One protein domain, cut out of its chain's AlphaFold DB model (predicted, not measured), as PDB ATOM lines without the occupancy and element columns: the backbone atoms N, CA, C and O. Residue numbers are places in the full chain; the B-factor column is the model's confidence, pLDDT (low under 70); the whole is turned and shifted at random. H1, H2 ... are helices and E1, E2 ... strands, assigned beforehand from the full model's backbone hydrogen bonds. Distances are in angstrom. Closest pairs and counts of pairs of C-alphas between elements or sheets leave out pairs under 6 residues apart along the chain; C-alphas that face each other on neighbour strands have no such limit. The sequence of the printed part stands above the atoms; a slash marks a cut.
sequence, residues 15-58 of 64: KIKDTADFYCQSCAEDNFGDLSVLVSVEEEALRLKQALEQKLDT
ATOM      1  N   LYS A  15     171.761 245.378 224.129       84.62
ATOM      2  CA  LYS A  15     171.692 246.710 224.735       84.62
ATOM      3  C   LYS A  15     170.875 247.635 223.836       84.62
ATOM      4  O   LYS A  15     171.032 247.595 222.617       84.62
ATOM      5  N   ILE A  16     170.064 248.517 224.418       81.06
ATOM      6  CA  ILE A  16     169.446 249.598 223.640       81.06
ATOM      7  C   ILE A  16     170.493 250.681 223.365       81.06
ATOM      8  O   ILE A  16     171.180 251.164 224.275       81.06
ATOM      9  N   LYS A  17     170.594 251.087 222.098       74.56
ATOM     10  CA  LYS A  17     171.496 252.150 221.650       74.56
ATOM     11  C   LYS A  17     171.319 253.418 222.501       74.56
ATOM     12  O   LYS A  17     170.199 253.831 222.773       74.56
ATOM     13  N   ASP A  18     172.434 254.013 222.922       71.38
ATOM     14  CA  ASP A  18     172.484 255.252 223.719       71.38
ATOM     15  C   ASP A  18     171.854 255.182 225.129       71.38
ATOM     16  O   ASP A  18     171.733 256.203 225.802       71.38
ATOM     17  N   THR A  19     171.528 253.987 225.634       80.62
ATOM     18  CA  THR A  19     171.040 253.791 227.014       80.62
ATOM     19  C   THR A  19     172.010 252.958 227.857       80.62
ATOM     20  O   THR A  19     172.973 252.375 227.349       80.62
ATOM     21  N   ALA A  20     171.753 252.878 229.164       82.12
ATOM     22  CA  ALA A  20     172.427 251.950 230.072       82.12
ATOM     23  C   ALA A  20     171.647 250.634 230.262       82.12
ATOM     24  O   ALA A  20     171.974 249.866 231.167       82.12
ATOM     25  N   ASP A  21     170.650 250.370 229.414       87.50
ATOM     26  CA  ASP A  21     169.730 249.252 229.580       87.50
ATOM     27  C   ASP A  21     170.206 248.029 228.797       87.50
ATOM     28  O   ASP A  21     170.528 248.091 227.605       87.50
ATOM     29  N   PHE A  22     170.251 246.898 229.497       88.25
ATOM     30  CA  PHE A  22     170.756 245.626 229.000       88.25
ATOM     31  C   PHE A  22     169.679 244.551 229.115       88.25
ATOM     32  O   PHE A  22     168.954 244.481 230.108       88.25
ATOM     33  N   TYR A  23     169.591 243.684 228.111       89.25
ATOM     34  CA  TYR A  23     168.567 242.648 228.023       89.25
ATOM     35  C   TYR A  23     169.198 241.304 227.658       89.25
ATOM     36  O   TYR A  23     170.136 241.230 226.858       89.25
ATOM     37  N   CYS A  24     168.706 240.227 228.269       90.44
ATOM     38  CA  CYS A  24     168.972 238.881 227.770       90.44
ATOM     39  C   CYS A  24     168.151 238.640 226.495       90.44
ATOM     40  O   CYS A  24     167.270 239.431 226.156       90.44
ATOM     41  N   GLN A  25     168.446 237.556 225.779       86.19
ATOM     42  CA  GLN A  25     167.788 237.254 224.509       86.19
ATOM     43  C   GLN A  25     166.270 237.092 224.645       86.19
ATOM     44  O   GLN A  25     165.534 237.716 223.892       86.19
ATOM     45  N   SER A  26     165.804 236.332 225.636       88.81
ATOM     46  CA  SER A  26     164.370 236.108 225.857       88.81
ATOM     47  C   SER A  26     163.637 237.406 226.182       88.81
ATOM     48  O   SER A  26     162.667 237.759 225.527       88.81
ATOM     49  N   CYS A  27     164.156 238.183 227.135       89.38
ATOM     50  CA  CYS A  27     163.568 239.472 227.490       89.38
ATOM     51  C   CYS A  27     163.599 240.469 226.327       89.38
ATOM     52  O   CYS A  27     162.691 241.289 226.214       89.38
ATOM     53  N   ALA A  28     164.621 240.414 225.474       86.44
ATOM     54  CA  ALA A  28     164.679 241.217 224.265       86.44
ATOM     55  C   ALA A  28     163.578 240.813 223.269       86.44
ATOM     56  O   ALA A  28     162.827 241.669 222.824       86.44
ATOM     57  N   GLU A  29     163.438 239.525 222.966       83.94
ATOM     58  CA  GLU A  29     162.425 239.002 222.038       83.94
ATOM     59  C   GLU A  29     160.986 239.219 222.546       83.94
ATOM     60  O   GLU A  29     160.099 239.551 221.762       83.94
ATOM     61  N   ASP A  30     160.766 239.112 223.860       86.56
ATOM     62  CA  ASP A  30     159.447 239.279 224.480       86.56
ATOM     63  C   ASP A  30     159.010 240.751 224.583       86.56
ATOM     64  O   ASP A  30     157.818 241.052 224.497       86.56
ATOM     65  N   ASN A  31     159.953 241.679 224.798       80.88
ATOM     66  CA  ASN A  31     159.642 243.101 225.017       80.88
ATOM     67  C   ASN A  31     159.849 243.968 223.769       80.88
ATOM     68  O   ASN A  31     159.225 245.023 223.648       80.88
ATOM     69  N   PHE A  32     160.702 243.542 222.837       75.75
ATOM     70  CA  PHE A  32     160.987 244.263 221.602       75.75
ATOM     71  C   PHE A  32     160.475 243.442 220.422       75.75
ATOM     72  O   PHE A  32     161.103 242.486 219.983       75.75
ATOM     73  N   GLY A  33     159.337 243.862 219.864       66.50
ATOM     74  CA  GLY A  33     158.781 243.253 218.649       66.50
ATOM     75  C   GLY A  33     159.646 243.456 217.397       66.50
ATOM     76  O   GLY A  33     159.413 242.806 216.383       66.50
ATOM     77  N   ASP A  34     160.640 244.345 217.465       65.94
ATOM     78  CA  ASP A  34     161.663 244.533 216.443       65.94
ATOM     79  C   ASP A  34     163.037 244.677 217.115       65.94
ATOM     80  O   ASP A  34     163.334 245.687 217.753       65.94
ATOM     81  N   LEU A  35     163.883 243.652 216.974       65.56
ATOM     82  CA  LEU A  35     165.239 243.627 217.530       65.56
ATOM     83  C   LEU A  35     166.203 244.565 216.779       65.56
ATOM     84  O   LEU A  35     167.343 244.717 217.205       65.56
ATOM     85  N   SER A  36     165.776 245.220 215.691       66.50
ATOM     86  CA  SER A  36     166.613 246.150 214.913       66.50
ATOM     87  C   SER A  36     167.062 247.388 215.700       66.50
ATOM     88  O   SER A  36     168.073 248.010 215.363       66.50
ATOM     89  N   VAL A  37     166.333 247.742 216.766       64.19
ATOM     90  CA  VAL A  37     166.687 248.842 217.681       64.19
ATOM     91  C   VAL A  37     167.663 248.410 218.778       64.19
ATOM     92  O   VAL A  37     168.240 249.258 219.466       64.19
ATOM     93  N   LEU A  38     167.858 247.101 218.943       69.50
ATOM     94  CA  LEU A  38     168.801 246.525 219.886       69.50
ATOM     95  C   LEU A  38     170.142 246.313 219.194       69.50
ATOM     96  O   LEU A  38     170.236 245.765 218.101       69.50
ATOM     97  N   VAL A  39     171.208 246.741 219.860       69.00
ATOM     98  CA  VAL A  39     172.572 246.495 219.405       69.00
ATOM     99  C   VAL A  39     173.095 245.302 220.191       69.00
ATOM    100  O   VAL A  39     173.019 245.278 221.426       69.00
ATOM    101  N   SER A  40     173.612 244.297 219.484       67.50
ATOM    102  CA  SER A  40     174.333 243.212 220.141       67.50
ATOM    103  C   SER A  40     175.565 243.788 220.845       67.50
ATOM    104  O   SER A  40     176.250 244.675 220.325       67.50
ATOM    105  N   VAL A  41     175.863 243.307 222.053       61.41
ATOM    106  CA  VAL A  41     177.030 243.800 222.812       61.41
ATOM    107  C   VAL A  41     178.339 243.584 222.026       61.41
ATOM    108  O   VAL A  41     179.287 244.356 222.180       61.41
ATOM    109  N   GLU A  42     178.376 242.592 221.133       55.34
ATOM    110  CA  GLU A  42     179.502 242.318 220.234       55.34
ATOM    111  C   GLU A  42     179.628 243.322 219.072       55.34
ATOM    112  O   GLU A  42     180.743 243.751 218.765       55.34
ATOM    113  N   GLU A  43     178.529 243.775 218.458       58.38
ATOM    114  CA  GLU A  43     178.595 244.794 217.395       58.38
ATOM    115  C   GLU A  43     179.000 246.173 217.917       58.38
ATOM    116  O   GLU A  43     179.712 246.908 217.225       58.38
ATOM    117  N   GLU A  44     178.580 246.540 219.135       53.44
ATOM    118  CA  GLU A  44     179.007 247.800 219.756       53.44
ATOM    119  C   GLU A  44     180.529 247.788 219.990       53.44
ATOM    120  O   GLU A  44     181.207 248.777 219.709       53.44
ATOM    121  N   ALA A  45     181.090 246.643 220.402       57.16
ATOM    122  CA  ALA A  45     182.531 246.474 220.571       57.16
ATOM    123  C   ALA A  45     183.300 246.531 219.237       57.16
ATOM    124  O   ALA A  45     184.364 247.153 219.168       57.16
ATOM    125  N   LEU A  46     182.761 245.934 218.166       60.28
ATOM    126  CA  LEU A  46     183.402 245.940 216.848       60.28
ATOM    127  C   LEU A  46     183.436 247.346 216.232       60.28
ATOM    128  O   LEU A  46     184.481 247.773 215.739       60.28
ATOM    129  N   ARG A  47     182.330 248.100 216.320       60.72
ATOM    130  CA  ARG A  47     182.284 249.494 215.845       60.72
ATOM    131  C   ARG A  47     183.231 250.394 216.629       60.72
ATOM    132  O   ARG A  47     183.883 251.246 216.032       60.72
ATOM    133  N   LEU A  48     183.337 250.195 217.945       59.56
ATOM    134  CA  LEU A  48     184.271 250.958 218.772       59.56
ATOM    135  C   LEU A  48     185.727 250.678 218.373       59.56
ATOM    136  O   LEU A  48     186.518 251.612 218.264       59.56
ATOM    137  N   LYS A  49     186.072 249.411 218.105       60.47
ATOM    138  CA  LYS A  49     187.414 249.023 217.653       60.47
ATOM    139  C   LYS A  49     187.763 249.658 216.303       60.47
ATOM    140  O   LYS A  49     188.807 250.288 216.194       60.47
ATOM    141  N   GLN A  50     186.860 249.580 215.325       62.31
ATOM    142  CA  GLN A  50     187.072 250.171 213.998       62.31
ATOM    143  C   GLN A  50     187.173 251.704 214.045       62.31
ATOM    144  O   GLN A  50     187.998 252.294 213.353       62.31
ATOM    145  N   ALA A  51     186.371 252.362 214.891       61.06
ATOM    146  CA  ALA A  51     186.433 253.812 215.072       61.06
ATOM    147  C   ALA A  51     187.731 254.276 215.759       61.06
ATOM    148  O   ALA A  51     188.187 255.392 215.510       61.06
ATOM    149  N   LEU A  52     188.323 253.444 216.623       63.72
ATOM    150  CA  LEU A  52     189.642 253.705 217.203       63.72
ATOM    151  C   LEU A  52     190.750 253.484 216.167       63.72
ATOM    152  O   LEU A  52     191.596 254.357 216.012       63.72
ATOM    153  N   GLU A  53     190.710 252.383 215.414       59.84
ATOM    154  CA  GLU A  53     191.702 252.081 214.369       59.84
ATOM    155  C   GLU A  53     191.776 253.193 213.308       59.84
ATOM    156  O   GLU A  53     192.868 253.643 212.978       59.84
ATOM    157  N   GLN A  54     190.637 253.740 212.866       58.78
ATOM    158  CA  GLN A  54     190.627 254.857 211.910       58.78
ATOM    159  C   GLN A  54     191.205 256.168 212.463       58.78
ATOM    160  O   GLN A  54     191.714 256.973 211.692       58.78
ATOM    161  N   LYS A  55     191.129 256.408 213.780       57.03
ATOM    162  CA  LYS A  55     191.695 257.619 214.401       57.03
ATOM    163  C   LYS A  55     193.189 257.500 214.688       57.03
ATOM    164  O   LYS A  55     193.871 258.519 214.707       57.03
ATOM    165  N   LEU A  56     193.695 256.289 214.917       55.69
ATOM    166  CA  LEU A  56     195.133 256.061 215.071       55.69
ATOM    167  C   LEU A  56     195.878 256.174 213.731       55.69
ATOM    168  O   LEU A  56     196.978 256.713 213.714       55.69
ATOM    169  N   ASP A  57     195.252 255.781 212.620       50.47
ATOM    170  CA  ASP A  57     195.855 255.836 211.277       50.47
ATOM    171  C   ASP A  57     196.056 257.274 210.743       50.47
ATOM    172  O   ASP A  57     196.869 257.510 209.859       50.47
ATOM    173  N   THR A  58     195.369 258.280 211.303       49.56
ATOM    174  CA  THR A  58     195.488 259.689 210.858       49.56
ATOM    175  C   THR A  58     196.512 260.522 211.645       49.56
ATOM    176  O   THR A  58     196.544 261.740 211.482       49.56
TER     177      THR A  58
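This is residues 15 to 58 of the 64 residues of an uncharacterized protein of Candidatus Woesearchaeota archaeon (UniProt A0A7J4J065). One long helix, H2, extends as an arm from a small head of loops that holds the short helix H1 and the short strand E1; residues 45 to 58 stick out and make much of the length. The 44 printed residues have two named helices and one named strand, in the order H1, E1, H2, mostly helix. The whole is loose, with a radius of gyration of the C-alphas of 13.3 A, and spans 43 by 16 by 13 A.

H2, residues 41 to 56, is 23.2 A long and ends at C-alpha 56 (195.133, 256.061, 215.071). E1 is residues 38 to 40. H1, residues 25 to 31, begins at C-alpha 25 (167.788, 237.254, 224.509) and is 10.0 A long.

H2 and E1 meet only through their tight link. H1 and H2 are apart. H1 and E1 are only just apart, at 8.0 A between closest C-alphas. E1 pairs with no named strand, but residues 15 to 16 pair antiparallel with its residues 38 to 39. Every O i to N i+4 pair of H1 is within hydrogen-bond range, and 11 of 12 in H2.

The C-alphas farthest apart, of Asp 30 and Thr 58, are 43.6 A apart. The printed part has no cut and no long link. Residues 33 to 58 have pLDDT under 70.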